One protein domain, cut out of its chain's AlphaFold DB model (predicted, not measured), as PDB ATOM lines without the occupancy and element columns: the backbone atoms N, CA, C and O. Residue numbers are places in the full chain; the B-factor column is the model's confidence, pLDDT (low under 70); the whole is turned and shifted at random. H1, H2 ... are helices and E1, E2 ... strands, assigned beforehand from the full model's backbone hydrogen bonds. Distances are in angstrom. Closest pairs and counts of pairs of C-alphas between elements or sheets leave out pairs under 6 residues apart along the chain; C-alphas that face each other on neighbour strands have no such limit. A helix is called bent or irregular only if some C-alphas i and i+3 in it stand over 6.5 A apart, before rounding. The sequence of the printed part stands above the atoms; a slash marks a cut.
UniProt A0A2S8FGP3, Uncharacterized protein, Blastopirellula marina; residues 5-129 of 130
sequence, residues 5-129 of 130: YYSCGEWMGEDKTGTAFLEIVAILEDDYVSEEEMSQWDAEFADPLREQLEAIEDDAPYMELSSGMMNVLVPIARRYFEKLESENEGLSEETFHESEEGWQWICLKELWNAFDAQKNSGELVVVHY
ATOM      1  N   TYR A   5      10.249 -26.527 -45.321       59.41
ATOM      2  CA  TYR A   5      11.059 -25.580 -44.558       59.41
ATOM      3  C   TYR A   5      12.408 -26.213 -44.231       59.41
ATOM      4  O   TYR A   5      12.447 -27.349 -43.754       59.41
ATOM      5  N   TYR A   6      13.488 -25.477 -44.465       63.88
ATOM      6  CA  TYR A   6      14.847 -25.941 -44.232       63.88
ATOM      7  C   TYR A   6      15.694 -24.820 -43.618       63.88
ATOM      8  O   TYR A   6      15.756 -23.734 -44.188       63.88
ATOM      9  N   SER A   7      16.338 -25.067 -42.473       61.59
ATOM     10  CA  SER A   7      17.306 -24.143 -41.864       61.59
ATOM     11  C   SER A   7      18.478 -24.921 -41.274       61.59
ATOM     12  O   SER A   7      18.300 -25.720 -40.364       61.59
ATOM     13  N   CYS A   8      19.689 -24.654 -41.761       63.81
ATOM     14  CA  CYS A   8      20.914 -25.242 -41.210       63.81
ATOM     15  C   CYS A   8      21.557 -24.410 -40.096       63.81
ATOM     16  O   CYS A   8      22.515 -24.870 -39.474       63.81
ATOM     17  N   GLY A   9      21.062 -23.191 -39.856       56.66
ATOM     18  CA  GLY A   9      21.660 -22.244 -38.910       56.66
ATOM     19  C   GLY A   9      21.582 -22.708 -37.455       56.66
ATOM     20  O   GLY A   9      22.507 -22.464 -36.683       56.66
ATOM     21  N   GLU A  10      20.542 -23.470 -37.093       60.22
ATOM     22  CA  GLU A  10      20.322 -23.951 -35.718       60.22
ATOM     23  C   GLU A  10      21.465 -24.842 -35.193       60.22
ATOM     24  O   GLU A  10      21.676 -24.945 -33.983       60.22
ATOM     25  N   TRP A  11      22.239 -25.449 -36.097       57.22
ATOM     26  CA  TRP A  11      23.276 -26.428 -35.771       57.22
ATOM     27  C   TRP A  11      24.698 -25.851 -35.775       57.22
ATOM     28  O   TRP A  11      25.627 -26.528 -35.337       57.22
ATOM     29  N   MET A  12      24.885 -24.604 -36.227       56.72
ATOM     30  CA  MET A  12      26.207 -23.957 -36.288       56.72
ATOM     31  C   MET A  12      26.603 -23.218 -34.993       56.72
ATOM     32  O   MET A  12      27.761 -22.820 -34.842       56.72
ATOM     33  N   GLY A  13      25.681 -23.090 -34.030       53.03
ATOM     34  CA  GLY A  13      25.874 -22.367 -32.767       53.03
ATOM     35  C   GLY A  13      25.610 -20.856 -32.870       53.03
ATOM     36  O   GLY A  13      25.608 -20.289 -33.958       53.03
ATOM     37  N   GLU A  14      25.402 -20.193 -31.723       52.69
ATOM     38  CA  GLU A  14      24.935 -18.788 -31.624       52.69
ATOM     39  C   GLU A  14      25.849 -17.741 -32.306       52.69
ATOM     40  O   GLU A  14      25.397 -16.635 -32.586       52.69
ATOM     41  N   ASP A  15      27.111 -18.084 -32.591       47.44
ATOM     42  CA  ASP A  15      28.137 -17.184 -33.154       47.44
ATOM     43  C   ASP A  15      28.396 -17.387 -34.663       47.44
ATOM     44  O   ASP A  15      29.252 -16.715 -35.244       47.44
ATOM     45  N   LYS A  16      27.687 -18.316 -35.317       49.75
ATOM     46  CA  LYS A  16      27.855 -18.620 -36.743       49.75
ATOM     47  C   LYS A  16      26.577 -18.319 -37.531       49.75
ATOM     48  O   LYS A  16      26.002 -19.193 -38.171       49.75
ATOM     49  N   THR A  17      26.152 -17.058 -37.495       45.78
ATOM     50  CA  THR A  17      25.155 -16.485 -38.418       45.78
ATOM     51  C   THR A  17      25.836 -16.230 -39.762       45.78
ATOM     52  O   THR A  17      26.280 -15.129 -40.092       45.78
ATOM     53  N   GLY A  18      26.094 -17.325 -40.457       51.94
ATOM     54  CA  GLY A  18      26.525 -17.379 -41.835       51.94
ATOM     55  C   GLY A  18      25.723 -18.502 -42.461       51.94
ATOM     56  O   GLY A  18      25.509 -19.538 -41.837       51.94
ATOM     57  N   THR A  19      25.234 -18.282 -43.670       68.31
ATOM     58  CA  THR A  19      24.463 -19.225 -44.481       68.31
ATOM     59  C   THR A  19      25.146 -20.599 -44.568       68.31
ATOM     60  O   THR A  19      25.873 -20.869 -45.521       68.31
ATOM     61  N   ALA A  20      24.894 -21.492 -43.610       73.38
ATOM     62  CA  ALA A  20      25.416 -22.861 -43.579       73.38
ATOM     63  C   ALA A  20      25.132 -23.611 -44.892       73.38
ATOM     64  O   ALA A  20      25.951 -24.379 -45.387       73.38
ATOM     65  N   PHE A  21      23.995 -23.305 -45.519       79.38
ATOM     66  CA  PHE A  21      23.679 -23.767 -46.863       79.38
ATOM     67  C   PHE A  21      24.679 -23.277 -47.928       79.38
ATOM     68  O   PHE A  21      25.109 -24.075 -48.754       79.38
ATOM     69  N   LEU A  22      25.082 -22.000 -47.919       83.69
ATOM     70  CA  LEU A  22      26.072 -21.486 -48.875       83.69
ATOM     71  C   LEU A  22      27.474 -22.053 -48.614       83.69
ATOM     72  O   LEU A  22      28.218 -22.249 -49.569       83.69
ATOM     73  N   GLU A  23      27.822 -22.372 -47.363       83.56
ATOM     74  CA  GLU A  23      29.062 -23.106 -47.070       83.56
ATOM     75  C   GLU A  23      29.042 -24.506 -47.696       83.56
ATOM     76  O   GLU A  23      30.006 -24.906 -48.344       83.56
ATOM     77  N   ILE A  24      27.920 -25.227 -47.581       84.94
ATOM     78  CA  ILE A  24      27.737 -26.513 -48.265       84.94
ATOM     79  C   ILE A  24      27.829 -26.336 -49.780       84.94
ATOM     80  O   ILE A  24      28.533 -27.100 -50.429       84.94
ATOM     81  N   VAL A  25      27.159 -25.332 -50.354       89.31
ATOM     82  CA  VAL A  25      27.218 -25.063 -51.800       89.31
ATOM     83  C   VAL A  25      28.655 -24.843 -52.271       89.31
ATOM     84  O   VAL A  25      29.040 -25.440 -53.273       89.31
ATOM     85  N   ALA A  26      29.452 -24.065 -51.534       89.88
ATOM     86  CA  ALA A  26      30.857 -23.841 -51.862       89.88
ATOM     87  C   ALA A  26      31.668 -25.151 -51.848       89.88
ATOM     88  O   ALA A  26      32.397 -25.426 -52.796       89.88
ATOM     89  N   ILE A  27      31.479 -26.002 -50.831       90.62
ATOM     90  CA  ILE A  27      32.127 -27.325 -50.765       90.62
ATOM     91  C   ILE A  27      31.728 -28.195 -51.964       90.62
ATOM     92  O   ILE A  27      32.567 -28.879 -52.550       90.62
ATOM     93  N   LEU A  28      30.445 -28.196 -52.333       92.38
ATOM     94  CA  LEU A  28      29.962 -28.983 -53.466       92.38
ATOM     95  C   LEU A  28      30.595 -28.522 -54.781       92.38
ATOM     96  O   LEU A  28      31.044 -29.370 -55.552       92.38
ATOM     97  N   GLU A  29      30.634 -27.211 -55.019       92.75
ATOM     98  CA  GLU A  29      31.222 -26.610 -56.219       92.75
ATOM     99  C   GLU A  29      32.717 -26.925 -56.345       92.75
ATOM    100  O   GLU A  29      33.151 -27.360 -57.411       92.75
ATOM    101  N   ASP A  30      33.476 -26.787 -55.254       93.44
ATOM    102  CA  ASP A  30      34.930 -26.976 -55.265       93.44
ATOM    103  C   ASP A  30      35.345 -28.453 -55.410       93.44
ATOM    104  O   ASP A  30      36.291 -28.762 -56.141       93.44
ATOM    105  N   ASP A  31      34.643 -29.374 -54.735       93.31
ATOM    106  CA  ASP A  31      35.123 -30.754 -54.559       93.31
ATOM    107  C   ASP A  31      34.261 -31.840 -55.234       93.31
ATOM    108  O   ASP A  31      34.734 -32.969 -55.417       93.31
ATOM    109  N   TYR A  32      33.001 -31.558 -55.595       94.25
ATOM    110  CA  TYR A  32      32.047 -32.595 -56.040       94.25
ATOM    111  C   TYR A  32      31.436 -32.367 -57.419       94.25
ATOM    112  O   TYR A  32      30.937 -33.331 -58.021       94.25
ATOM    113  N   VAL A  33      31.472 -31.138 -57.928       94.81
ATOM    114  CA  VAL A  33      31.095 -30.829 -59.306       94.81
ATOM    115  C   VAL A  33      32.286 -31.125 -60.212       94.81
ATOM    116  O   VAL A  33      33.345 -30.514 -60.110       94.81
ATOM    117  N   SER A  34      32.133 -32.089 -61.121       94.44
ATOM    118  CA  SER A  34      33.191 -32.379 -62.093       94.44
ATOM    119  C   SER A  34      33.284 -31.303 -63.183       94.44
ATOM    120  O   SER A  34      32.311 -30.603 -63.466       94.44
ATOM    121  N   GLU A  35      34.427 -31.220 -63.875       95.00
ATOM    122  CA  GLU A  35      34.606 -30.295 -65.012       95.00
ATOM    123  C   GLU A  35      33.529 -30.476 -66.101       95.00
ATOM    124  O   GLU A  35      33.124 -29.508 -66.745       95.00
ATOM    125  N   GLU A  36      33.043 -31.707 -66.304       95.44
ATOM    126  CA  GLU A  36      31.982 -32.018 -67.271       95.44
ATOM    127  C   GLU A  36      30.601 -31.520 -66.813       95.44
ATOM    128  O   GLU A  36      29.757 -31.184 -67.645       95.44
ATOM    129  N   GLU A  37      30.369 -31.454 -65.502       95.19
ATOM    130  CA  GLU A  37      29.105 -31.031 -64.892       95.19
ATOM    131  C   GLU A  37      29.049 -29.519 -64.649       95.19
ATOM    132  O   GLU A  37      27.953 -28.960 -64.597       95.19
ATOM    133  N   MET A  38      30.204 -28.851 -64.561       95.62
ATOM    134  CA  MET A  38      30.318 -27.441 -64.177       95.62
ATOM    135  C   MET A  38      29.458 -26.510 -65.040       95.62
ATOM    136  O   MET A  38      28.735 -25.671 -64.522       95.62
ATOM    137  N   SER A  39      29.421 -26.717 -66.362       96.06
ATOM    138  CA  SER A  39      28.585 -25.878 -67.237       96.06
ATOM    139  C   SER A  39      27.087 -25.995 -66.936       96.06
ATOM    140  O   SER A  39      26.351 -25.041 -67.184       96.06
ATOM    141  N   GLN A  40      26.617 -27.161 -66.481       95.50
ATOM    142  CA  GLN A  40      25.222 -27.352 -66.087       95.50
ATOM    143  C   GLN A  40      24.985 -26.830 -64.668       95.50
ATOM    144  O   GLN A  40      23.944 -26.229 -64.419       95.50
ATOM    145  N   TRP A  41      25.944 -27.039 -63.764       95.25
ATOM    146  CA  TRP A  41      25.934 -26.474 -62.417       95.25
ATOM    147  C   TRP A  41      25.774 -24.954 -62.447       95.25
ATOM    148  O   TRP A  41      24.836 -24.433 -61.847       95.25
ATOM    149  N   ASP A  42      26.609 -24.266 -63.221       95.50
ATOM    150  CA  ASP A  42      26.569 -22.813 -63.355       95.50
ATOM    151  C   ASP A  42      25.206 -22.343 -63.867       95.50
ATOM    152  O   ASP A  42      24.518 -21.573 -63.202       95.50
ATOM    153  N   ALA A  43      24.771 -22.871 -65.013       95.62
ATOM    154  CA  ALA A  43      23.580 -22.380 -65.698       95.62
ATOM    155  C   ALA A  43      22.263 -22.678 -64.961       95.62
ATOM    156  O   ALA A  43      21.326 -21.884 -65.025       95.62
ATOM    157  N   GLU A  44      22.157 -23.836 -64.307       94.69
ATOM    158  CA  GLU A  44      20.890 -24.326 -63.744       94.69
ATOM    159  C   GLU A  44      20.827 -24.211 -62.214       94.69
ATOM    160  O   GLU A  44      19.738 -24.311 -61.643       94.69
ATOM    161  N   PHE A  45      21.964 -24.010 -61.538       94.44
ATOM    162  CA  PHE A  45      22.031 -23.901 -60.082       94.44
ATOM    163  C   PHE A  45      22.725 -22.622 -59.600       94.44
ATOM    164  O   PHE A  45      22.062 -21.801 -58.963       94.44
ATOM    165  N   ALA A  46      24.015 -22.428 -59.890       93.25
ATOM    166  CA  ALA A  46      24.800 -21.366 -59.255       93.25
ATOM    167  C   ALA A  46      24.427 -19.957 -59.745       93.25
ATOM    168  O   ALA A  46      24.301 -19.048 -58.923       93.25
ATOM    169  N   ASP A  47      24.188 -19.762 -61.045       94.25
ATOM    170  CA  ASP A  47      23.739 -18.473 -61.583       94.25
ATOM    171  C   ASP A  47      22.336 -18.103 -61.065       94.25
ATOM    172  O   ASP A  47      22.205 -17.024 -60.481       94.25
ATOM    173  N   PRO A  48      21.306 -18.979 -61.142       92.31
ATOM    174  CA  PRO A  48      20.001 -18.698 -60.537       92.31
ATOM    175  C   PRO A  48      20.059 -18.438 -59.029       92.31
ATOM    176  O   PRO A  48      19.304 -17.618 -58.509       92.31
ATOM    177  N   LEU A  49      20.939 -19.140 -58.309       89.75
ATOM    178  CA  LEU A  49      21.159 -18.908 -56.885       89.75
ATOM    179  C   LEU A  49      21.730 -17.508 -56.641       89.75
ATOM    180  O   LEU A  49      21.225 -16.780 -55.789       89.75
ATOM    181  N   ARG A  50      22.751 -17.111 -57.407       89.00
ATOM    182  CA  ARG A  50      23.376 -15.789 -57.301       89.00
ATOM    183  C   ARG A  50      22.389 -14.672 -57.624       89.00
ATOM    184  O   ARG A  50      22.326 -13.705 -56.877       89.00
ATOM    185  N   GLU A  51      21.581 -14.829 -58.671       89.31
ATOM    186  CA  GLU A  51      20.521 -13.873 -59.008       89.31
ATOM    187  C   GLU A  51      19.519 -13.702 -57.858       89.31
ATOM    188  O   GLU A  51      19.121 -12.579 -57.555       89.31
ATOM    189  N   GLN A  52      19.136 -14.792 -57.181       86.75
ATOM    190  CA  GLN A  52      18.272 -14.712 -56.000       86.75
ATOM    191  C   GLN A  52      18.956 -13.991 -54.836       86.75
ATOM    192  O   GLN A  52      18.340 -13.117 -54.236       86.75
ATOM    193  N   LEU A  53      20.220 -14.312 -54.543       83.44
ATOM    194  CA  LEU A  53      20.998 -13.658 -53.483       83.44
ATOM    195  C   LEU A  53      21.204 -12.159 -53.743       83.44
ATOM    196  O   LEU A  53      21.196 -11.374 -52.803       83.44
ATOM    197  N   GLU A  54      21.358 -11.749 -55.002       84.25
ATOM    198  CA  GLU A  54      21.442 -10.335 -55.388       84.25
ATOM    199  C   GLU A  54      20.081  -9.620 -55.339       84.25
ATOM    200  O   GLU A  54      20.026  -8.410 -55.116       84.25
ATOM    201  N   ALA A  55      18.985 -10.351 -55.573       80.00
ATOM    202  CA  ALA A  55      17.618  -9.826 -55.545       80.00
ATOM    203  C   ALA A  55      16.999  -9.797 -54.139       80.00
ATOM    204  O   ALA A  55      15.974  -9.143 -53.932       80.00
ATOM    205  N   ILE A  56      17.599 -10.514 -53.192       71.69
ATOM    206  CA  ILE A  56      17.245 -10.503 -51.778       71.69
ATOM    207  C   ILE A  56      17.492  -9.091 -51.222       71.69
ATOM    208  O   ILE A  56      18.609  -8.576 -51.222       71.69
ATOM    209  N   GLU A  57      16.420  -8.434 -50.776       63.03
ATOM    210  CA  GLU A  57      16.527  -7.222 -49.960       63.03
ATOM    211  C   GLU A  57      17.080  -7.600 -48.574       63.03
ATOM    212  O   GLU A  57      16.848  -8.722 -48.123       63.03
ATOM    213  N   ASP A  58      17.748  -6.668 -47.877       59.09
ATOM    214  CA  ASP A  58      18.401  -6.868 -46.559       59.09
ATOM    215  C   ASP A  58      17.514  -7.549 -45.478       59.09
ATOM    216  O   ASP A  58      18.034  -8.002 -44.462       59.09
ATOM    217  N   ASP A  59      16.193  -7.641 -45.691       56.72
ATOM    218  CA  ASP A  59      15.195  -8.209 -44.773       56.72
ATOM    219  C   ASP A  59      14.546  -9.530 -45.249       56.72
ATOM    220  O   ASP A  59      13.676 -10.065 -44.552       56.72
ATOM    221  N   ALA A  60      14.885 -10.070 -46.425       61.56
ATOM    222  CA  ALA A  60      14.410 -11.407 -46.790       61.56
ATOM    223  C   ALA A  60      15.217 -12.444 -45.983       61.56
ATOM    224  O   ALA A  60      16.438 -12.333 -45.959       61.56
ATOM    225  N   PRO A  61      14.589 -13.424 -45.306       67.06
ATOM    226  CA  PRO A  61      15.310 -14.436 -44.524       67.06
ATOM    227  C   PRO A  61      15.337 -15.810 -45.212       67.06
ATOM    228  O   PRO A  61      15.513 -16.831 -44.548       67.06
ATOM    229  N   TYR A  62      15.028 -15.877 -46.512       73.00
ATOM    230  CA  TYR A  62      14.906 -17.142 -47.229       73.00
ATOM    231  C   TYR A  62      15.176 -17.032 -48.727       73.00
ATOM    232  O   TYR A  62      15.010 -15.980 -49.342       73.00
ATOM    233  N   MET A  63      15.538 -18.166 -49.314       79.69
ATOM    234  CA  MET A  63      15.730 -18.379 -50.745       79.69
ATOM    235  C   MET A  63      14.902 -19.585 -51.208       79.69
ATOM    236  O   MET A  63      14.666 -20.528 -50.446       79.69
ATOM    237  N   GLU A  64      14.453 -19.566 -52.461       84.44
ATOM    238  CA  GLU A  64      13.601 -20.617 -53.017       84.44
ATOM    239  C   GLU A  64      14.387 -21.469 -54.018       84.44
ATOM    240  O   GLU A  64      14.878 -20.998 -55.046       84.44
ATOM    241  N   LEU A  65      14.479 -22.769 -53.749       84.31
ATOM    242  CA  LEU A  65      15.089 -23.707 -54.683       84.31
ATOM    243  C   LEU A  65      14.031 -24.213 -55.662       84.31
ATOM    244  O   LEU A  65      13.118 -24.971 -55.314       84.31
ATOM    245  N   SER A  66      14.162 -23.790 -56.919       85.06
ATOM    246  CA  SER A  66      13.301 -24.259 -58.004       85.06
ATOM    247  C   SER A  66      13.548 -25.739 -58.317       85.06
ATOM    248  O   SER A  66      14.615 -26.287 -58.049       85.06
ATOM    249  N   SER A  67      12.592 -26.403 -58.970       82.50
ATOM    250  CA  SER A  67      12.773 -27.806 -59.380       82.50
ATOM    251  C   SER A  67      13.973 -28.021 -60.315       82.50
ATOM    252  O   SER A  67      14.561 -29.099 -60.292       82.50
ATOM    253  N   GLY A  68      14.343 -27.022 -61.127       85.94
ATOM    254  CA  GLY A  68      15.533 -27.075 -61.987       85.94
ATOM    255  C   GLY A  68      16.821 -27.107 -61.167       85.94
ATOM    256  O   GLY A  68      17.600 -28.051 -61.291       85.94
ATOM    257  N   MET A  69      16.953 -26.158 -60.236       90.12
ATOM    258  CA  MET A  69      18.074 -26.073 -59.291       90.12
ATOM    259  C   MET A  69      18.234 -27.370 -58.496       90.12
ATOM    260  O   MET A  69      19.320 -27.928 -58.382       90.12
ATOM    261  N   MET A  70      17.119 -27.898 -58.001       85.56
ATOM    262  CA  MET A  70      17.068 -29.129 -57.220       85.56
ATOM    263  C   MET A  70      17.563 -30.350 -57.998       85.56
ATOM    264  O   MET A  70      18.320 -31.157 -57.465       85.56
ATOM    265  N   ASN A  71      17.181 -30.484 -59.271       87.81
ATOM    266  CA  ASN A  71      17.609 -31.611 -60.105       87.81
ATOM    267  C   ASN A  71      19.129 -31.658 -60.316       87.81
ATOM    268  O   ASN A  71      19.666 -32.738 -60.568       87.81
ATOM    269  N   VAL A  72      19.804 -30.511 -60.215       92.00
ATOM    270  CA  VAL A  72      21.261 -30.390 -60.340       92.00
ATOM    271  C   VAL A  72      21.950 -30.500 -58.981       92.00
ATOM    272  O   VAL A  72      22.951 -31.202 -58.864       92.00
ATOM    273  N   LEU A  73      21.380 -29.899 -57.936       90.25
ATOM    274  CA  LEU A  73      21.925 -29.948 -56.581       90.25
ATOM    275  C   LEU A  73      21.878 -31.358 -55.974       90.25
ATOM    276  O   LEU A  73      22.878 -31.826 -55.432       90.25
ATOM    277  N   VAL A  74      20.736 -32.053 -56.067       88.25
ATOM    278  CA  VAL A  74      20.496 -33.330 -55.362       88.25
ATOM    279  C   VAL A  74      21.563 -34.392 -55.672       88.25
ATOM    280  O   VAL A  74      22.082 -34.992 -54.729       88.25
ATOM    281  N   PRO A  75      21.925 -34.674 -56.943       90.25
ATOM    282  CA  PRO A  75      22.909 -35.711 -57.241       90.25
ATOM    283  C   PRO A  75      24.311 -35.392 -56.712       90.25
ATOM    284  O   PRO A  75      25.028 -36.320 -56.341       90.25
ATOM    285  N   ILE A  76      24.698 -34.112 -56.679       92.25
ATOM    286  CA  ILE A  76      26.011 -33.656 -56.201       92.25
ATOM    287  C   ILE A  76      26.053 -33.694 -54.673       92.25
ATOM    288  O   ILE A  76      26.927 -34.345 -54.101       92.25
ATOM    289  N   ALA A  77      25.038 -33.118 -54.022       88.69
ATOM    290  CA  ALA A  77      24.862 -33.186 -52.575       88.69
ATOM    291  C   ALA A  77      24.903 -34.638 -52.083       88.69
ATOM    292  O   ALA A  77      25.556 -34.940 -51.085       88.69
ATOM    293  N   ARG A  78      24.284 -35.569 -52.827       87.62
ATOM    294  CA  ARG A  78      24.288 -37.003 -52.517       87.62
ATOM    295  C   ARG A  78      25.659 -37.642 -52.464       87.62
ATOM    296  O   ARG A  78      25.901 -38.425 -51.549       87.62
ATOM    297  N   ARG A  79      26.554 -37.300 -53.387       90.50
ATOM    298  CA  ARG A  79      27.932 -37.815 -53.356       90.50
ATOM    299  C   ARG A  79      28.641 -37.371 -52.083       90.50
ATOM    300  O   ARG A  79      29.345 -38.167 -51.469       90.50
ATOM    301  N   TYR A  80      28.424 -36.121 -51.680       90.06
ATOM    302  CA  TYR A  80      29.023 -35.587 -50.469       90.06
ATOM    303  C   TYR A  80      28.448 -36.236 -49.207       90.06
ATOM    304  O   TYR A  80      29.205 -36.684 -48.353       90.06
ATOM    305  N   PHE A  81      27.126 -36.388 -49.123       85.62
ATOM    306  CA  PHE A  81      26.488 -37.084 -48.006       85.62
ATOM    307  C   PHE A  81      26.975 -38.532 -47.861       85.62
ATOM    308  O   PHE A  81      27.342 -38.944 -46.765       85.62
ATOM    309  N   GLU A  82      27.050 -39.286 -48.963       86.62
ATOM    310  CA  GLU A  82      27.559 -40.665 -48.957       86.62
ATOM    311  C   GLU A  82      29.034 -40.729 -48.514       86.62
ATOM    312  O   GLU A  82      29.426 -41.663 -47.811       86.62
ATOM    313  N   LYS A  83      29.852 -39.720 -48.861       88.50
ATOM    314  CA  LYS A  83      31.221 -39.604 -48.342       88.50
ATOM    315  C   LYS A  83      31.221 -39.384 -46.830       88.50
ATOM    316  O   LYS A  83      31.877 -40.158 -46.136       88.50
ATOM    317  N   LEU A  84      30.465 -38.401 -46.334       84.00
ATOM    318  CA  LEU A  84      30.366 -38.116 -44.899       84.00
ATOM    319  C   LEU A  84      29.890 -39.348 -44.120       84.00
ATOM    320  O   LEU A  84      30.479 -39.675 -43.095       84.00
ATOM    321  N   GLU A  85      28.894 -40.086 -44.620       82.56
ATOM    322  CA  GLU A  85      28.457 -41.344 -44.000       82.56
ATOM    323  C   GLU A  85      29.574 -42.396 -43.964       82.56
ATOM    324  O   GLU A  85      29.743 -43.076 -42.953       82.56
ATOM    325  N   SER A  86      30.349 -42.529 -45.043       84.50
ATOM    326  CA  SER A  86      31.433 -43.514 -45.120       84.50
ATOM    327  C   SER A  86      32.622 -43.181 -44.215       84.50
ATOM    328  O   SER A  86      33.185 -44.073 -43.583       84.50
ATOM    329  N   GLU A  87      32.995 -41.903 -44.109       81.25
ATOM    330  CA  GLU A  87      34.110 -41.444 -43.269       81.25
ATOM    331  C   GLU A  87      33.767 -41.518 -41.776       81.25
ATOM    332  O   GLU A  87      34.658 -41.617 -40.933       81.25
ATOM    333  N   ASN A  88      32.470 -41.563 -41.462       72.50
ATOM    334  CA  ASN A  88      31.936 -41.606 -40.107       72.50
ATOM    335  C   ASN A  88      31.249 -42.943 -39.777       72.50
ATOM    336  O   ASN A  88      30.517 -43.049 -38.787       72.50
ATOM    337  N   GLU A  89      31.505 -43.988 -40.575       72.12
ATOM    338  CA  GLU A  89      30.940 -45.322 -40.376       72.12
ATOM    339  C   GLU A  89      31.306 -45.860 -38.977       72.12
ATOM    340  O   GLU A  89      32.462 -46.152 -38.665       72.12
ATOM    341  N   GLY A  90      30.296 -46.001 -38.112       63.62
ATOM    342  CA  GLY A  90      30.446 -46.516 -36.747       63.62
ATOM    343  C   GLY A  90      30.461 -45.461 -35.636       63.62
ATOM    344  O   GLY A  90      30.507 -45.845 -34.463       63.62
ATOM    345  N   LEU A  91      30.371 -44.167 -35.960       63.97
ATOM    346  CA  LEU A  91      30.059 -43.129 -34.976       63.97
ATOM    347  C   LEU A  91      28.557 -43.140 -34.658       63.97
ATOM    348  O   LEU A  91      27.723 -43.400 -35.525       63.97
ATOM    349  N   SER A  92      28.192 -42.889 -33.398       68.00
ATOM    350  CA  SER A  92      26.790 -42.624 -33.069       68.00
ATOM    351  C   SER A  92      26.398 -41.236 -33.584       68.00
ATOM    352  O   SER A  92      27.246 -40.354 -33.682       68.00
ATOM    353  N   GLU A  93      25.108 -41.025 -33.860       66.00
ATOM    354  CA  GLU A  93      24.564 -39.709 -34.245       66.00
ATOM    355  C   GLU A  93      24.966 -38.626 -33.221       66.00
ATOM    356  O   GLU A  93      25.398 -37.544 -33.596       66.00
ATOM    357  N   GLU A  94      24.980 -38.969 -31.928       66.38
ATOM    358  CA  GLU A  94      25.426 -38.093 -30.833       66.38
ATOM    359  C   GLU A  94      26.921 -37.731 -30.911       66.38
ATOM    360  O   GLU A  94      27.280 -36.574 -30.738       66.38
ATOM    361  N   THR A  95      27.804 -38.689 -31.218       65.69
ATOM    362  CA  THR A  95      29.245 -38.417 -31.398       65.69
ATOM    363  C   THR A  95      29.517 -37.624 -32.669       65.69
ATOM    364  O   THR A  95      30.433 -36.808 -32.721       65.69
ATOM    365  N   PHE A  96      28.715 -37.853 -33.700       67.62
ATOM    366  CA  PHE A  96      28.842 -37.160 -34.962       67.62
ATOM    367  C   PHE A  96      28.394 -35.690 -34.847       67.62
ATOM    368  O   PHE A  96      29.074 -34.816 -35.378       67.62
ATOM    369  N   HIS A  97      27.359 -35.393 -34.048       64.06
ATOM    370  CA  HIS A  97      26.931 -34.024 -33.711       64.06
ATOM    371  C   HIS A  97      28.026 -33.179 -33.034       64.06
ATOM    372  O   HIS A  97      27.994 -31.955 -33.125       64.06
ATOM    373  N   GLU A  98      28.987 -33.810 -32.355       66.19
ATOM    374  CA  GLU A  98      30.098 -33.126 -31.679       66.19
ATOM    375  C   GLU A  98      31.316 -32.881 -32.594       66.19
ATOM    376  O   GLU A  98      32.289 -32.256 -32.169       66.19
ATOM    377  N   SER A  99      31.290 -33.368 -33.841       67.56
ATOM    378  CA  SER A  99      32.389 -33.224 -34.804       67.56
ATOM    379  C   SER A  99      32.278 -31.945 -35.648       67.56
ATOM    380  O   SER A  99      31.186 -31.416 -35.851       67.56
ATOM    381  N   GLU A 100      33.405 -31.452 -36.186       67.19
ATOM    382  CA  GLU A 100      33.419 -30.272 -37.075       67.19
ATOM    383  C   GLU A 100      32.578 -30.468 -38.350       67.19
ATOM    384  O   GLU A 100      32.085 -29.488 -38.905       67.19
ATOM    385  N   GLU A 101      32.370 -31.715 -38.776       72.88
ATOM    386  CA  GLU A 101      31.590 -32.102 -39.962       72.88
ATOM    387  C   GLU A 101      30.148 -32.517 -39.603       72.88
ATOM    388  O   GLU A 101      29.304 -32.730 -40.476       72.88
ATOM    389  N   GLY A 102      29.830 -32.580 -38.304       75.19
ATOM    390  CA  GLY A 102      28.547 -33.021 -37.763       75.19
ATOM    391  C   GLY A 102      27.360 -32.231 -38.298       75.19
ATOM    392  O   GLY A 102      26.374 -32.783 -38.789       75.19
ATOM    393  N   TRP A 103      27.489 -30.906 -38.253       77.00
ATOM    394  CA  TRP A 103      26.460 -29.990 -38.735       77.00
ATOM    395  C   TRP A 103      26.253 -30.098 -40.253       77.00
ATOM    396  O   TRP A 103      25.129 -29.919 -40.716       77.00
ATOM    397  N   GLN A 104      27.289 -30.446 -41.029       81.06
ATOM    398  CA  GLN A 104      27.211 -30.545 -42.492       81.06
ATOM    399  C   GLN A 104      26.301 -31.696 -42.918       81.06
ATOM    400  O   GLN A 104      25.446 -31.538 -43.787       81.06
ATOM    401  N   TRP A 105      26.419 -32.853 -42.272       80.50
ATOM    402  CA  TRP A 105      25.554 -33.998 -42.570       80.50
ATOM    403  C   TRP A 105      24.151 -33.845 -41.994       80.50
ATOM    404  O   TRP A 105      23.214 -34.290 -42.649       80.50
ATOM    405  N   ILE A 106      23.954 -33.163 -40.854       75.88
ATOM    406  CA  ILE A 106      22.594 -32.808 -40.394       75.88
ATOM    407  C   ILE A 106      21.938 -31.890 -41.428       75.88
ATOM    408  O   ILE A 106      20.821 -32.153 -41.874       75.88
ATOM    409  N   CYS A 107      22.677 -30.874 -41.874       78.62
ATOM    410  CA  CYS A 107      22.258 -29.941 -42.908       78.62
ATOM    411  C   CYS A 107      21.902 -30.678 -44.209       78.62
ATOM    412  O   CYS A 107      20.841 -30.453 -44.783       78.62
ATOM    413  N   LEU A 108      22.710 -31.634 -44.665       80.19
ATOM    414  CA  LEU A 108      22.378 -32.447 -45.841       80.19
ATOM    415  C   LEU A 108      21.186 -33.388 -45.582       80.19
ATOM    416  O   LEU A 108      20.303 -33.505 -46.422       80.19
ATOM    417  N   LYS A 109      21.075 -34.017 -44.412       77.94
ATOM    418  CA  LYS A 109      19.951 -34.903 -44.068       77.94
ATOM    419  C   LYS A 109      18.612 -34.161 -44.053       77.94
ATOM    420  O   LYS A 109      17.616 -34.670 -44.571       77.94
ATOM    421  N   GLU A 110      18.568 -32.956 -43.494       77.19
ATOM    422  CA  GLU A 110      17.369 -32.116 -43.529       77.19
ATOM    423  C   GLU A 110      17.042 -31.637 -44.944       77.19
ATOM    424  O   GLU A 110      15.870 -31.615 -45.331       77.19
ATOM    425  N   LEU A 111      18.070 -31.352 -45.748       76.69
ATOM    426  CA  LEU A 111      17.910 -30.981 -47.148       76.69
ATOM    427  C   LEU A 111      17.232 -32.119 -47.911       76.69
ATOM    428  O   LEU A 111      16.285 -31.890 -48.654       76.69
ATOM    429  N   TRP A 112      17.631 -33.364 -47.647       76.12
ATOM    430  CA  TRP A 112      16.981 -34.551 -48.204       76.12
ATOM    431  C   TRP A 112      15.522 -34.679 -47.808       76.12
ATOM    432  O   TRP A 112      14.689 -34.987 -48.657       76.12
ATOM    433  N   ASN A 113      15.195 -34.443 -46.538       73.81
ATOM    434  CA  ASN A 113      13.806 -34.488 -46.090       73.81
ATOM    435  C   ASN A 113      12.961 -33.445 -46.837       73.81
ATOM    436  O   ASN A 113      11.839 -33.746 -47.256       73.81
ATOM    437  N   ALA A 114      13.510 -32.248 -47.068       72.06
ATOM    438  CA  ALA A 114      12.864 -31.215 -47.869       72.06
ATOM    439  C   ALA A 114      12.751 -31.619 -49.352       72.06
ATOM    440  O   ALA A 114      11.711 -31.403 -49.977       72.06
ATOM    441  N   PHE A 115      13.778 -32.268 -49.905       76.19
ATOM    442  CA  PHE A 115      13.805 -32.765 -51.282       76.19
ATOM    443  C   PHE A 115      12.753 -33.854 -51.525       76.19
ATOM    444  O   PHE A 115      11.996 -33.797 -52.496       76.19
ATOM    445  N   ASP A 116      12.663 -34.837 -50.629       71.06
ATOM    446  CA  ASP A 116      11.669 -35.905 -50.710       71.06
ATOM    447  C   ASP A 116      10.250 -35.364 -50.516       71.06
ATOM    448  O   ASP A 116       9.323 -35.804 -51.203       71.06
ATOM    449  N   ALA A 117      10.056 -34.375 -49.638       68.25
ATOM    450  CA  ALA A 117       8.778 -33.682 -49.516       68.25
ATOM    451  C   ALA A 117       8.394 -32.992 -50.838       68.25
ATOM    452  O   ALA A 117       7.306 -33.245 -51.357       68.25
ATOM    453  N   GLN A 118       9.313 -32.227 -51.442       70.81
ATOM    454  CA  GLN A 118       9.105 -31.529 -52.716       70.81
ATOM    455  C   GLN A 118       8.773 -32.482 -53.865       70.81
ATOM    456  O   GLN A 118       7.843 -32.237 -54.632       70.81
ATOM    457  N   LYS A 119       9.480 -33.606 -53.976       68.75
ATOM    458  CA  LYS A 119       9.215 -34.614 -55.010       68.75
ATOM    459  C   LYS A 119       7.810 -35.213 -54.900       68.75
ATOM    460  O   LYS A 119       7.217 -35.580 -55.914       68.75
ATOM    461  N   ASN A 120       7.287 -35.326 -53.680       66.56
ATOM    462  CA  ASN A 120       5.981 -35.921 -53.413       66.56
ATOM    463  C   ASN A 120       4.826 -34.905 -53.461       66.56
ATOM    464  O   ASN A 120       3.717 -35.287 -53.837       66.56
ATOM    465  N   SER A 121       5.058 -33.637 -53.099       67.38
ATOM    466  CA  SER A 121       4.017 -32.596 -53.048       67.38
ATOM    467  C   SER A 121       4.057 -31.603 -54.215       67.38
ATOM    468  O   SER A 121       3.039 -30.977 -54.515       67.38
ATOM    469  N   GLY A 122       5.196 -31.474 -54.899       64.25
ATOM    470  CA  GLY A 122       5.454 -30.447 -55.911       64.25
ATOM    471  C   GLY A 122       5.665 -29.040 -55.335       64.25
ATOM    472  O   GLY A 122       5.713 -28.079 -56.102       64.25
ATOM    473  N   GLU A 123       5.752 -28.897 -54.011       67.94
ATOM    474  CA  GLU A 123       5.941 -27.607 -53.335       67.94
ATOM    475  C   GLU A 123       7.404 -27.154 -53.383       67.94
ATOM    476  O   GLU A 123       8.304 -27.979 -53.371       67.94
ATOM    477  N   LEU A 124       7.663 -25.845 -53.423       66.44
ATOM    478  CA  LEU A 124       9.030 -25.307 -53.423       66.44
ATOM    479  C   LEU A 124       9.757 -25.624 -52.106       66.44
ATOM    480  O   LEU A 124       9.138 -25.641 -51.036       66.44
ATOM    481  N   VAL A 125      11.070 -25.856 -52.194       74.25
ATOM    482  CA  VAL A 125      11.943 -25.926 -51.016       74.25
ATOM    483  C   VAL A 125      12.380 -24.513 -50.669       74.25
ATOM    484  O   VAL A 125      12.922 -23.805 -51.518       74.25
ATOM    485  N   VAL A 126      12.125 -24.117 -49.425       72.75
ATOM    486  CA  VAL A 126      12.477 -22.802 -48.896       72.75
ATOM    487  C   VAL A 126      13.629 -22.990 -47.924       72.75
ATOM    488  O   VAL A 126      13.475 -23.645 -46.892       72.75
ATOM    489  N   VAL A 127      14.784 -22.432 -48.272       72.38
ATOM    490  CA  VAL A 127      15.980 -22.449 -47.430       72.38
ATOM    491  C   VAL A 127      16.039 -21.130 -46.687       72.38
ATOM    492  O   VAL A 127      16.138 -20.074 -47.308       72.38
ATOM    493  N   HIS A 128      15.974 -21.195 -45.366       67.94
ATOM    494  CA  HIS A 128      16.203 -20.054 -44.503       67.94
ATOM    495  C   HIS A 128      17.693 -19.841 -44.289       67.94
ATOM    496  O   HIS A 128      18.454 -20.794 -44.094       67.94
ATOM    497  N   TYR A 129      18.089 -18.578 -44.318       60.69
ATOM    498  CA  TYR A 129      19.415 -18.152 -43.927       60.69
ATOM    499  C   TYR A 129      19.288 -17.143 -42.791       60.69
ATOM    500  O   TYR A 129      18.651 -16.107 -42.957       60.69
TER     501      TYR A 129
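What this domain is: This is residues 5 to 129 of the 130 residues of an uncharacterized protein of Blastopirellula marina (UniProt A0A2S8FGP3). A small three-stranded sheet has the long helix H5 running along it over one face, and H3 packs on H5 at a slant, running back the opposite way. H1 spans from the first turns of H5 to H3, H2 packs on the first part of H3 and on the edge strand E2, and the short H4 sits far out near the first residue of H5, Gly 102. The printed part has 125 residues, with five named helices and three named strands in the order E1, H1, H2, E2, H3, H4, H5, E3; the class is mostly helix. The sheet runs E1, E3, E2 and is mixed. The whole is compact, with a radius of gyration of the C-alphas of 14.6 A and a rounded outline of 40 by 36 by 30 A.

How they stand to each other: E3, residues 125 to 128, is the inner strand. E1, residues 5 to 7, is parallel to it, with N 128 and O 6 2.8 A apart. E2, residues 62 to 65, is antiparallel to it, with N 63 and O 127 2.8 A apart. H5, residues 102 to 121, is on the sheet at a height of 8.7 A, along the strands at 12 degrees to E1 on the local plane. H2, residues 35 to 55, is on the sheet too, and H2 and H5 on one face make two layers, helices on one face of a sheet. The hub is H3, residues 67 to 87. It touches H5 at a steep tilt of 38 degrees, opposite ways, the C-alphas of Phe 81 and Trp 105 closest at 6.3 A. Residues 68 to 73 of H3 touch H2, the C-alphas of Met 69 and Phe 45 closest at 4.6 A. H1, residues 20 to 31, touches H5 about perpendicular at 84 degrees, the C-alphas of Ile 24 and Gln 104 closest at 7.1 A. H4, residues 93 to 97, is close to H5 but not clearly touching, with 2 pairs of C-alphas within 8 A. Every O i to N i+4 pair is within hydrogen-bond range in H1, H4 and H5, against 13 of 17 in H2 and 15 of 17 in H3.

Where its parts are: E1 is 7.0 A long from C-alpha 5 at (11.059, -25.580, -44.558), E2 9.9 A and E3 9.7 A, ending at C-alpha 128 at (16.203, -20.054, -44.503). H3 measures 30.0 A, H5 28.9 A, H2 28.2 A and H1 16.6 A. H2 is irregular, with C-alphas 36 and 39 7.0 A apart.

The domain as a whole: The C-alphas farthest apart, those of Glu 57 and Gly 90, are 43.7 A apart. The printed part has no cut, and the link E1 to H1 is long. Mean pLDDT of the printed part is 77.7; 40 residues are under 70, among them 5 to 19 and 90 to 100.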